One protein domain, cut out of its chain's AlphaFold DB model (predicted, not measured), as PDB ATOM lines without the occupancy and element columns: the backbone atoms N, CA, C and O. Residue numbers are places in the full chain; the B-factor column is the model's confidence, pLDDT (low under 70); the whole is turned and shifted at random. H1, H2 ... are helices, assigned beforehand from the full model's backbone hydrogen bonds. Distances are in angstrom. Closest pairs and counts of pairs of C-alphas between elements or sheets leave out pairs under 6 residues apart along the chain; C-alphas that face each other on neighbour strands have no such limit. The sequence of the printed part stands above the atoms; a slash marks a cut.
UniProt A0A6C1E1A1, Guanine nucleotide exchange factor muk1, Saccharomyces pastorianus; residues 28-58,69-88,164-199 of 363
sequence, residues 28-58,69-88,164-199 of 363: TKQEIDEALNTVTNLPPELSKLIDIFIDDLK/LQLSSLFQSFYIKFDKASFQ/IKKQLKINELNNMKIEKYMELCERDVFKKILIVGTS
ATOM      1  N   THR A  28     244.309 180.508 194.859       57.94
ATOM      2  CA  THR A  28     245.432 179.586 194.661       57.94
ATOM      3  C   THR A  28     245.490 178.569 195.802       57.94
ATOM      4  O   THR A  28     245.201 178.888 196.954       57.94
ATOM      5  N   LYS A  29     245.893 177.325 195.502       58.12
ATOM      6  CA  LYS A  29     246.039 176.247 196.501       58.12
ATOM      7  C   LYS A  29     246.936 176.662 197.685       58.12
ATOM      8  O   LYS A  29     246.667 176.284 198.815       58.12
ATOM      9  N   GLN A  30     247.936 177.507 197.425       55.06
ATOM     10  CA  GLN A  30     248.853 178.059 198.428       55.06
ATOM     11  C   GLN A  30     248.179 179.056 199.388       55.06
ATOM     12  O   GLN A  30     248.369 178.940 200.595       55.06
ATOM     13  N   GLU A  31     247.335 179.973 198.898       55.41
ATOM     14  CA  GLU A  31     246.570 180.903 199.755       55.41
ATOM     15  C   GLU A  31     245.568 180.164 200.659       55.41
ATOM     16  O   GLU A  31     245.313 180.572 201.796       55.41
ATOM     17  N   ILE A  32     245.007 179.057 200.162       57.47
ATOM     18  CA  ILE A  32     244.122 178.175 200.929       57.47
ATOM     19  C   ILE A  32     244.919 177.485 202.042       57.47
ATOM     20  O   ILE A  32     244.520 177.547 203.203       57.47
ATOM     21  N   ASP A  33     246.070 176.891 201.725       57.06
ATOM     22  CA  ASP A  33     246.908 176.199 202.709       57.06
ATOM     23  C   ASP A  33     247.439 177.157 203.797       57.06
ATOM     24  O   ASP A  33     247.409 176.820 204.984       57.06
ATOM     25  N   GLU A  34     247.832 178.386 203.444       57.69
ATOM     26  CA  GLU A  34     248.251 179.417 204.407       57.69
ATOM     27  C   GLU A  34     247.108 179.863 205.328       57.69
ATOM     28  O   GLU A  34     247.260 179.888 206.554       57.69
ATOM     29  N   ALA A  35     245.927 180.154 204.774       52.94
ATOM     30  CA  ALA A  35     244.768 180.541 205.571       52.94
ATOM     31  C   ALA A  35     244.287 179.407 206.485       52.94
ATOM     32  O   ALA A  35     243.878 179.659 207.621       52.94
ATOM     33  N   LEU A  36     244.375 178.154 206.036       54.50
ATOM     34  CA  LEU A  36     244.057 176.993 206.855       54.50
ATOM     35  C   LEU A  36     245.129 176.771 207.935       54.50
ATOM     36  O   LEU A  36     244.770 176.397 209.051       54.50
ATOM     37  N   ASN A  37     246.411 177.027 207.674       55.66
ATOM     38  CA  ASN A  37     247.475 176.913 208.680       55.66
ATOM     39  C   ASN A  37     247.331 177.923 209.832       55.66
ATOM     40  O   ASN A  37     247.711 177.612 210.960       55.66
ATOM     41  N   THR A  38     246.696 179.079 209.614       56.47
ATOM     42  CA  THR A  38     246.343 179.989 210.728       56.47
ATOM     43  C   THR A  38     245.258 179.423 211.654       56.47
ATOM     44  O   THR A  38     245.180 179.783 212.825       56.47
ATOM     45  N   VAL A  39     244.454 178.479 211.160       58.78
ATOM     46  CA  VAL A  39     243.340 177.837 211.869       58.78
ATOM     47  C   VAL A  39     243.771 176.450 212.364       58.78
ATOM     48  O   VAL A  39     243.165 175.434 212.041       58.78
ATOM     49  N   THR A  40     244.877 176.357 213.104       54.41
ATOM     50  CA  THR A  40     245.288 175.082 213.734       54.41
ATOM     51  C   THR A  40     244.523 174.786 215.021       54.41
ATOM     52  O   THR A  40     244.291 173.618 215.335       54.41
ATOM     53  N   ASN A  41     244.087 175.831 215.727       60.34
ATOM     54  CA  ASN A  41     243.401 175.743 217.012       60.34
ATOM     55  C   ASN A  41     242.072 176.503 216.973       60.34
ATOM     56  O   ASN A  41     241.942 177.505 216.266       60.34
ATOM     57  N   LEU A  42     241.082 176.033 217.739       69.31
ATOM     58  CA  LEU A  42     239.830 176.769 217.894       69.31
ATOM     59  C   LEU A  42     240.075 178.077 218.662       69.31
ATOM     60  O   LEU A  42     240.750 178.054 219.694       69.31
ATOM     61  N   PRO A  43     239.460 179.188 218.223       75.75
ATOM     62  CA  PRO A  43     239.328 180.399 219.014       75.75
ATOM     63  C   PRO A  43     238.784 180.094 220.417       75.75
ATOM     64  O   PRO A  43     237.943 179.193 220.567       75.75
ATOM     65  N   PRO A  44     239.224 180.830 221.449       70.25
ATOM     66  CA  PRO A  44     238.837 180.567 222.832       70.25
ATOM     67  C   PRO A  44     237.318 180.660 223.046       70.25
ATOM     68  O   PRO A  44     236.764 179.899 223.838       70.25
ATOM     69  N   GLU A  45     236.617 181.515 222.297       75.88
ATOM     70  CA  GLU A  45     235.156 181.635 222.327       75.88
ATOM     71  C   GLU A  45     234.468 180.359 221.827       75.88
ATOM     72  O   GLU A  45     233.509 179.883 222.437       75.88
ATOM     73  N   LEU A  46     234.980 179.775 220.738       78.81
ATOM     74  CA  LEU A  46     234.465 178.530 220.169       78.81
ATOM     75  C   LEU A  46     234.811 177.326 221.057       78.81
ATOM     76  O   LEU A  46     233.967 176.458 221.273       78.81
ATOM     77  N   SER A  47     236.009 177.303 221.648       79.25
ATOM     78  CA  SER A  47     236.395 176.278 222.627       79.25
ATOM     79  C   SER A  47     235.491 176.303 223.867       79.25
ATOM     80  O   SER A  47     235.027 175.255 224.319       79.25
ATOM     81  N   LYS A  48     235.133 177.498 224.358       82.31
ATOM     82  CA  LYS A  48     234.210 177.661 225.490       82.31
ATOM     83  C   LYS A  48     232.812 177.119 225.188       82.31
ATOM     84  O   LYS A  48     232.181 176.545 226.073       82.31
ATOM     85  N   LEU A  49     232.320 177.263 223.954       82.19
ATOM     86  CA  LEU A  49     231.045 176.654 223.548       82.19
ATOM     87  C   LEU A  49     231.093 175.125 223.615       82.19
ATOM     88  O   LEU A  49     230.104 174.514 224.018       82.19
ATOM     89  N   ILE A  50     232.231 174.518 223.265       82.94
ATOM     90  CA  ILE A  50     232.436 173.077 223.433       82.94
ATOM     91  C   ILE A  50     232.401 172.717 224.917       82.94
ATOM     92  O   ILE A  50     231.684 171.795 225.282       82.94
ATOM     93  N   ASP A  51     233.115 173.442 225.780       81.25
ATOM     94  CA  ASP A  51     233.130 173.154 227.223       81.25
ATOM     95  C   ASP A  51     231.734 173.227 227.846       81.25
ATOM     96  O   ASP A  51     231.318 172.295 228.531       81.25
ATOM     97  N   ILE A  52     230.969 174.272 227.519       83.50
ATOM     98  CA  ILE A  52     229.579 174.417 227.970       83.50
ATOM     99  C   ILE A  52     228.725 173.240 227.488       83.50
ATOM    100  O   ILE A  52     227.915 172.720 228.250       83.50
ATOM    101  N   PHE A  53     228.895 172.805 226.238       83.12
ATOM    102  CA  PHE A  53     228.167 171.656 225.704       83.12
ATOM    103  C   PHE A  53     228.533 170.351 226.422       83.12
ATOM    104  O   PHE A  53     227.644 169.585 226.785       83.12
ATOM    105  N   ILE A  54     229.821 170.108 226.675       79.75
ATOM    106  CA  ILE A  54     230.276 168.924 227.413       79.75
ATOM    107  C   ILE A  54     229.751 168.934 228.850       79.75
ATOM    108  O   ILE A  54     229.325 167.893 229.350       79.75
ATOM    109  N   ASP A  55     229.741 170.087 229.515       78.56
ATOM    110  CA  ASP A  55     229.188 170.199 230.862       78.56
ATOM    111  C   ASP A  55     227.667 170.013 230.880       78.56
ATOM    112  O   ASP A  55     227.150 169.375 231.796       78.56
ATOM    113  N   ASP A  56     226.954 170.466 229.844       80.00
ATOM    114  CA  ASP A  56     225.520 170.215 229.682       80.00
ATOM    115  C   ASP A  56     225.211 168.717 229.521       80.00
ATOM    116  O   ASP A  56     224.274 168.205 230.136       80.00
ATOM    117  N   LEU A  57     226.048 167.988 228.771       73.69
ATOM    118  CA  LEU A  57     225.935 166.533 228.614       73.69
ATOM    119  C   LEU A  57     226.153 165.762 229.928       73.69
ATOM    120  O   LEU A  57     225.626 164.659 230.074       73.69
ATOM    121  N   LYS A  58     226.903 166.317 230.891       69.19
ATOM    122  CA  LYS A  58     227.121 165.696 232.211       69.19
ATOM    123  C   LYS A  58     225.959 165.889 233.172       69.19
ATOM    124  O   LYS A  58     225.886 165.168 234.169       69.19
ATOM    125  N   LEU A  69     219.900 158.074 219.695       80.19
ATOM    126  CA  LEU A  69     219.158 158.959 218.791       80.19
ATOM    127  C   LEU A  69     218.839 160.318 219.427       80.19
ATOM    128  O   LEU A  69     218.866 161.349 218.760       80.19
ATOM    129  N   GLN A  70     218.542 160.344 220.727       80.19
ATOM    130  CA  GLN A  70     218.352 161.608 221.440       80.19
ATOM    131  C   GLN A  70     219.682 162.347 221.557       80.19
ATOM    132  O   GLN A  70     219.756 163.542 221.270       80.19
ATOM    133  N   LEU A  71     220.749 161.620 221.893       82.00
ATOM    134  CA  LEU A  71     222.089 162.176 221.959       82.00
ATOM    135  C   LEU A  71     222.518 162.747 220.604       82.00
ATOM    136  O   LEU A  71     222.958 163.889 220.546       82.00
ATOM    137  N   SER A  72     222.296 162.029 219.501       82.50
ATOM    138  CA  SER A  72     222.608 162.548 218.166       82.50
ATOM    139  C   SER A  72     221.864 163.853 217.867       82.50
ATOM    140  O   SER A  72     222.469 164.800 217.366       82.50
ATOM    141  N   SER A  73     220.590 163.982 218.251       83.69
ATOM    142  CA  SER A  73     219.836 165.227 218.042       83.69
ATOM    143  C   SER A  73     220.383 166.424 218.839       83.69
ATOM    144  O   SER A  73     220.392 167.550 218.325       83.69
ATOM    145  N   LEU A  74     220.920 166.195 220.046       84.88
ATOM    146  CA  LEU A  74     221.623 167.217 220.830       84.88
ATOM    147  C   LEU A  74     222.903 167.680 220.127       84.88
ATOM    148  O   LEU A  74     223.126 168.885 220.008       84.88
ATOM    149  N   PHE A  75     223.693 166.748 219.587       84.81
ATOM    150  CA  PHE A  75     224.893 167.079 218.811       84.81
ATOM    151  C   PHE A  75     224.559 167.882 217.552       84.81
ATOM    152  O   PHE A  75     225.196 168.897 217.289       84.81
ATOM    153  N   GLN A  76     223.521 167.496 216.803       87.50
ATOM    154  CA  GLN A  76     223.104 168.254 215.616       87.50
ATOM    155  C   GLN A  76     222.664 169.678 215.976       87.50
ATOM    156  O   GLN A  76     223.018 170.640 215.292       87.50
ATOM    157  N   SER A  77     221.935 169.833 217.083       85.94
ATOM    158  CA  SER A  77     221.525 171.148 217.586       85.94
ATOM    159  C   SER A  77     222.727 171.995 218.012       85.94
ATOM    160  O   SER A  77     222.750 173.203 217.767       85.94
ATOM    161  N   PHE A  78     223.736 171.369 218.621       88.12
ATOM    162  CA  PHE A  78     225.000 172.012 218.963       88.12
ATOM    163  C   PHE A  78     225.761 172.464 217.712       88.12
ATOM    164  O   PHE A  78     226.138 173.631 217.644       88.12
ATOM    165  N   TYR A  79     225.895 171.617 216.688       88.06
ATOM    166  CA  TYR A  79     226.568 171.993 215.442       88.06
ATOM    167  C   TYR A  79     225.910 173.191 214.761       88.06
ATOM    168  O   TYR A  79     226.616 174.086 214.316       88.06
ATOM    169  N   ILE A  80     224.575 173.282 214.747       86.44
ATOM    170  CA  ILE A  80     223.869 174.450 214.189       86.44
ATOM    171  C   ILE A  80     224.200 175.732 214.971       86.44
ATOM    172  O   ILE A  80     224.345 176.803 214.381       86.44
ATOM    173  N   LYS A  81     224.306 175.651 216.303       85.75
ATOM    174  CA  LYS A  81     224.689 176.798 217.143       85.75
ATOM    175  C   LYS A  81     226.155 177.180 216.927       85.75
ATOM    176  O   LYS A  81     226.458 178.365 216.816       85.75
ATOM    177  N   PHE A  82     227.036 176.189 216.832       86.75
ATOM    178  CA  PHE A  82     228.465 176.383 216.613       86.75
ATOM    179  C   PHE A  82     228.765 176.960 215.220       86.75
ATOM    180  O   PHE A  82     229.593 177.858 215.100       86.75
ATOM    181  N   ASP A  83     228.047 176.519 214.186       84.56
ATOM    182  CA  ASP A  83     228.107 177.043 212.810       84.56
ATOM    183  C   ASP A  83     227.788 178.550 212.788       84.56
ATOM    184  O   ASP A  83     228.566 179.371 212.296       84.56
ATOM    185  N   LYS A  84     226.700 178.954 213.461       84.69
ATOM    186  CA  LYS A  84     226.328 180.372 213.616       84.69
ATOM    187  C   LYS A  84     227.387 181.180 214.370       84.69
ATOM    188  O   LYS A  84     227.711 182.291 213.949       84.69
ATOM    189  N   ALA A  85     227.931 180.638 215.459       82.88
ATOM    190  CA  ALA A  85     228.980 181.297 216.237       82.88
ATOM    191  C   ALA A  85     230.286 181.444 215.437       82.88
ATOM    192  O   ALA A  85     230.927 182.492 215.487       82.88
ATOM    193  N   SER A  86     230.643 180.434 214.641       83.25
ATOM    194  CA  SER A  86     231.810 180.461 213.753       83.25
ATOM    195  C   SER A  86     231.663 181.545 212.688       83.25
ATOM    196  O   SER A  86     232.586 182.327 212.469       83.25
ATOM    197  N   PHE A  87     230.476 181.656 212.082       81.19
ATOM    198  CA  PHE A  87     230.176 182.717 211.123       81.19
ATOM    199  C   PHE A  87     230.287 184.115 211.744       81.19
ATOM    200  O   PHE A  87     230.881 185.014 211.145       81.19
ATOM    201  N   GLN A  88     229.753 184.307 212.954       81.44
ATOM    202  CA  GLN A  88     229.863 185.573 213.682       81.44
ATOM    203  C   GLN A  88     231.318 185.909 214.016       81.44
ATOM    204  O   GLN A  88     231.742 187.036 213.788       81.44
ATOM    205  N   ILE A 164     233.847 193.407 193.671       69.00
ATOM    206  CA  ILE A 164     232.955 192.241 193.713       69.00
ATOM    207  C   ILE A 164     233.779 190.949 193.718       69.00
ATOM    208  O   ILE A 164     233.560 190.076 194.558       69.00
ATOM    209  N   LYS A 165     234.777 190.834 192.830       69.94
ATOM    210  CA  LYS A 165     235.667 189.663 192.775       69.94
ATOM    211  C   LYS A 165     236.477 189.504 194.066       69.94
ATOM    212  O   LYS A 165     236.634 188.387 194.558       69.94
ATOM    213  N   LYS A 166     236.961 190.605 194.650       70.44
ATOM    214  CA  LYS A 166     237.677 190.604 195.936       70.44
ATOM    215  C   LYS A 166     236.763 190.219 197.103       70.44
ATOM    216  O   LYS A 166     237.169 189.445 197.966       70.44
ATOM    217  N   GLN A 167     235.527 190.704 197.129       69.81
ATOM    218  CA  GLN A 167     234.557 190.351 198.163       69.81
ATOM    219  C   GLN A 167     234.130 188.883 198.060       69.81
ATOM    220  O   GLN A 167     233.988 188.213 199.084       69.81
ATOM    221  N   LEU A 168     233.995 188.359 196.840       70.19
ATOM    222  CA  LEU A 168     233.710 186.949 196.594       70.19
ATOM    223  C   LEU A 168     234.875 186.057 197.053       70.19
ATOM    224  O   LEU A 168     234.625 185.105 197.788       70.19
ATOM    225  N   LYS A 169     236.135 186.441 196.771       72.00
ATOM    226  CA  LYS A 169     237.350 185.804 197.335       72.00
ATOM    227  C   LYS A 169     237.316 185.736 198.860       72.00
ATOM    228  O   LYS A 169     237.550 184.684 199.444       72.00
ATOM    229  N   ILE A 170     237.043 186.866 199.514       73.94
ATOM    230  CA  ILE A 170     237.023 186.954 200.982       73.94
ATOM    231  C   ILE A 170     235.907 186.078 201.561       73.94
ATOM    232  O   ILE A 170     236.102 185.424 202.582       73.94
ATOM    233  N   ASN A 171     234.743 186.043 200.913       73.69
ATOM    234  CA  ASN A 171     233.620 185.218 201.341       73.69
ATOM    235  C   ASN A 171     233.919 183.716 201.177       73.69
ATOM    236  O   ASN A 171     233.676 182.944 202.100       73.69
ATOM    237  N   GLU A 172     234.519 183.311 200.055       75.44
ATOM    238  CA  GLU A 172     234.966 181.932 199.810       75.44
ATOM    239  C   GLU A 172     236.019 181.502 200.846       75.44
ATOM    240  O   GLU A 172     235.865 180.470 201.497       75.44
ATOM    241  N   LEU A 173     237.009 182.356 201.125       73.19
ATOM    242  CA  LEU A 173     238.018 182.111 202.161       73.19
ATOM    243  C   LEU A 173     237.407 181.996 203.566       73.19
ATOM    244  O   LEU A 173     237.820 181.159 204.371       73.19
ATOM    245  N   ASN A 174     236.418 182.831 203.878       75.75
ATOM    246  CA  ASN A 174     235.709 182.783 205.151       75.75
ATOM    247  C   ASN A 174     234.901 181.490 205.298       75.75
ATOM    248  O   ASN A 174     234.918 180.896 206.376       75.75
ATOM    249  N   ASN A 175     234.256 181.020 204.229       78.50
ATOM    250  CA  ASN A 175     233.561 179.734 204.227       78.50
ATOM    251  C   ASN A 175     234.542 178.578 204.468       78.50
ATOM    252  O   ASN A 175     234.296 177.768 205.358       78.50
ATOM    253  N   MET A 176     235.704 178.570 203.803       75.12
ATOM    254  CA  MET A 176     236.752 177.566 204.040       75.12
ATOM    255  C   MET A 176     237.255 177.561 205.495       75.12
ATOM    256  O   MET A 176     237.462 176.503 206.093       75.12
ATOM    257  N   LYS A 177     237.416 178.741 206.110       75.75
ATOM    258  CA  LYS A 177     237.784 178.858 207.533       75.75
ATOM    259  C   LYS A 177     236.699 178.296 208.450       75.75
ATOM    260  O   LYS A 177     237.020 177.568 209.388       75.75
ATOM    261  N   ILE A 178     235.427 178.604 208.185       79.69
ATOM    262  CA  ILE A 178     234.285 178.070 208.946       79.69
ATOM    263  C   ILE A 178     234.229 176.550 208.818       79.69
ATOM    264  O   ILE A 178     234.085 175.854 209.823       79.69
ATOM    265  N   GLU A 179     234.413 176.017 207.614       79.81
ATOM    266  CA  GLU A 179     234.452 174.578 207.395       79.81
ATOM    267  C   GLU A 179     235.547 173.908 208.216       79.81
ATOM    268  O   GLU A 179     235.259 172.902 208.873       79.81
ATOM    269  N   LYS A 180     236.754 174.486 208.253       79.50
ATOM    270  CA  LYS A 180     237.850 173.982 209.085       79.50
ATOM    271  C   LYS A 180     237.540 174.091 210.579       79.50
ATOM    272  O   LYS A 180     237.773 173.126 211.303       79.50
ATOM    273  N   TYR A 181     236.947 175.193 211.051       81.12
ATOM    274  CA  TYR A 181     236.496 175.302 212.446       81.12
ATOM    275  C   TYR A 181     235.481 174.219 212.813       81.12
ATOM    276  O   TYR A 181     235.570 173.650 213.898       81.12
ATOM    277  N   MET A 182     234.555 173.885 211.910       83.00
ATOM    278  CA  MET A 182     233.594 172.801 212.121       83.00
ATOM    279  C   MET A 182     234.284 171.434 212.226       83.00
ATOM    280  O   MET A 182     233.919 170.637 213.085       83.00
ATOM    281  N   GLU A 183     235.292 171.152 211.393       82.19
ATOM    282  CA  GLU A 183     236.051 169.894 211.494       82.19
ATOM    283  C   GLU A 183     236.829 169.787 212.807       82.19
ATOM    284  O   GLU A 183     236.813 168.743 213.461       82.19
ATOM    285  N   LEU A 184     237.497 170.872 213.203       79.44
ATOM    286  CA  LEU A 184     238.238 170.913 214.456       79.44
ATOM    287  C   LEU A 184     237.293 170.805 215.659       79.44
ATOM    288  O   LEU A 184     237.629 170.145 216.637       79.44
ATOM    289  N   CYS A 185     236.099 171.396 215.571       82.62
ATOM    290  CA  CYS A 185     235.057 171.271 216.581       82.62
ATOM    291  C   CYS A 185     234.620 169.817 216.764       82.62
ATOM    292  O   CYS A 185     234.638 169.324 217.889       82.62
ATOM    293  N   GLU A 186     234.303 169.101 215.678       82.44
ATOM    294  CA  GLU A 186     233.977 167.669 215.752       82.44
ATOM    295  C   GLU A 186     235.108 166.890 216.438       82.44
ATOM    296  O   GLU A 186     234.868 166.111 217.363       82.44
ATOM    297  N   ARG A 187     236.362 167.142 216.046       80.75
ATOM    298  CA  ARG A 187     237.525 166.480 216.644       80.75
ATOM    299  C   ARG A 187     237.663 166.763 218.136       80.75
ATOM    300  O   ARG A 187     237.837 165.829 218.918       80.75
ATOM    301  N   ASP A 188     237.567 168.021 218.537       77.75
ATOM    302  CA  ASP A 188     237.797 168.437 219.917       77.75
ATOM    303  C   ASP A 188     236.645 168.032 220.838       77.75
ATOM    304  O   ASP A 188     236.894 167.605 221.968       77.75
ATOM    305  N   VAL A 189     235.400 168.064 220.348       82.50
ATOM    306  CA  VAL A 189     234.233 167.514 221.050       82.50
ATOM    307  C   VAL A 189     234.455 166.032 221.331       82.50
ATOM    308  O   VAL A 189     234.407 165.620 222.488       82.50
ATOM    309  N   PHE A 190     234.767 165.222 220.314       78.50
ATOM    310  CA  PHE A 190     234.945 163.781 220.515       78.50
ATOM    311  C   PHE A 190     236.194 163.432 221.318       78.50
ATOM    312  O   PHE A 190     236.155 162.496 222.114       78.50
ATOM    313  N   LYS A 191     237.272 164.212 221.203       77.12
ATOM    314  CA  LYS A 191     238.461 164.063 222.047       77.12
ATOM    315  C   LYS A 191     238.154 164.369 223.514       77.12
ATOM    316  O   LYS A 191     238.558 163.602 224.385       77.12
ATOM    317  N   LYS A 192     237.408 165.442 223.803       72.88
ATOM    318  CA  LYS A 192     236.968 165.764 225.171       72.88
ATOM    319  C   LYS A 192     236.018 164.700 225.709       72.88
ATOM    320  O   LYS A 192     236.199 164.248 226.832       72.88
ATOM    321  N   ILE A 193     235.079 164.220 224.898       74.81
ATOM    322  CA  ILE A 193     234.174 163.128 225.278       74.81
ATOM    323  C   ILE A 193     234.934 161.828 225.549       74.81
ATOM    324  O   ILE A 193     234.582 161.111 226.478       74.81
ATOM    325  N   LEU A 194     235.998 161.531 224.801       67.62
ATOM    326  CA  LEU A 194     236.836 160.353 225.034       67.62
ATOM    327  C   LEU A 194     237.524 160.388 226.408       67.62
ATOM    328  O   LEU A 194     237.689 159.345 227.034       67.62
ATOM    329  N   ILE A 195     237.939 161.579 226.848       66.88
ATOM    330  CA  ILE A 195     238.607 161.804 228.139       66.88
ATOM    331  C   ILE A 195     237.591 161.785 229.284       66.88
ATOM    332  O   ILE A 195     237.855 161.235 230.350       66.88
ATOM    333  N   VAL A 196     236.446 162.423 229.070       59.09
ATOM    334  CA  VAL A 196     235.469 162.741 230.116       59.09
ATOM    335  C   VAL A 196     234.388 161.662 230.257       59.09
ATOM    336  O   VAL A 196     233.806 161.508 231.328       59.09
ATOM    337  N   GLY A 197     234.140 160.890 229.199       58.97
ATOM    338  CA  GLY A 197     232.997 159.990 229.080       58.97
ATOM    339  C   GLY A 197     231.678 160.744 228.857       58.97
ATOM    340  O   GLY A 197     231.541 161.924 229.172       58.97
ATOM    341  N   THR A 198     230.677 160.052 228.306       53.06
ATOM    342  CA  THR A 198     229.286 160.549 228.200       53.06
ATOM    343  C   THR A 198     228.403 160.105 229.367       53.06
ATOM    344  O   THR A 198     227.224 160.450 229.425       53.06
ATOM    345  N   SER A 199     228.935 159.305 230.293       46.91
ATOM    346  CA  SER A 199     228.176 158.826 231.443       46.91
ATOM    347  C   SER A 199     228.055 159.913 232.502       46.91
ATOM    348  O   SER A 199     229.051 160.318 233.103       46.91
TER     349      SER A 199
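AT A GLANCE: This is residues 28 to 58, 69 to 88 and 164 to 199 of the 363 residues of the protein "Guanine nucleotide exchange factor muk1" of Saccharomyces pastorianus (UniProt A0A6C1E1A1). One long helix, H4, makes the length of a loose rod, and three shorter helices pack along it: H2 and H3, side by side, on one part of its length, and H1 on the side of H4 away from H3, crossing it. H2, H3 and H4 form a bundle that runs up and down, each helix against the one before it in the chain, while the first residues of H4, 164 to 171, stick out free at one end. The printed part has 87 residues with four named helices, in the order H1, H2, H3, H4, and no named strand; its class is all helix. It is loose, with a radius of gyration of the C-alphas of 14.9 A, and its C-alphas span 49 by 22 by 22 A.

HOW THE PARTS SIT: H1, residues 29 to 38, touches H4, residues 164 to 196, which is the hub and touches the three other helices. The closest C-alphas of H1 and H4 are those of Leu 36 and Lys 177, 6.6 A apart; H4 touches H1 with residues 173 to 180 alone. Their lines stand at a steep tilt of 47 degrees, and they run the same way. A tight link of 5 residues joins H1 to H2, residues 44 to 58, yet these two helices are apart. H2 touches H4, the closest C-alphas being those of Ile 50 and Val 189, 6.3 A apart, and here H4 takes part with residues 185 to 193 alone. The tilt of H2 and H4 is only just steep, at 37 degrees, and they run the same way. H3, residues 69 to 88, touches H2 with its residues 78 to 86 alone; the closest C-alphas are those of Leu 46 and Ser 86, 7.2 A apart. H2 and H3 run opposite ways at a shallow tilt of 17 degrees. H3 also touches H4, with residues 79 to 87 of H3 and residues 178 to 182 of H4. Their closest C-alphas, those of Ser 86 and Ile 178, are 5.9 A apart, and the two helices run opposite ways at a steep tilt of 39 degrees. H1 and H3 are apart. The packing of the helices is mostly crossed. In H1, H2, H3 and H4 every pair of O i and N i+4 is within hydrogen-bond range.

IN THESE COORDINATES: H1 runs from Lys 29, whose C-alpha is at (246.039, 176.247, 196.501), to Thr 38, and measures 14.7 A from first to last C-alpha. H2 runs from Pro 44 to Lys 58 and measures 21.1 A. H3 begins at Leu 69, C-alpha at (219.158, 158.959, 218.791), and ends at Gln 88, a length of 29.1 A. H4, the longest helix with 33 residues, runs from Ile 164 to Val 196, whose C-alpha is at (235.469, 162.741, 230.116), over 46.9 A.

THE WHOLE: The two C-alphas farthest apart, those of Ile 164 and Ser 199, are 50.6 A apart. Without the stretch that stands free, residues 164 to 171 of H4, the body has 79 residues and spans 45 by 22 by 21 A. The printed part has two cuts. Residues 59 to 68 are not printed, and C-alphas 58 and 69 are 17.0 A apart across that cut; residues 89 to 163 are not printed either, and C-alphas 88 and 164 are 21.3 A apart. The mean pLDDT of the printed part is 74.2, and of H1 56; the 25 residues under 70 are residues 28 to 42, residue 58, residues 164 to 165, residue 167 and residues 194 to 199.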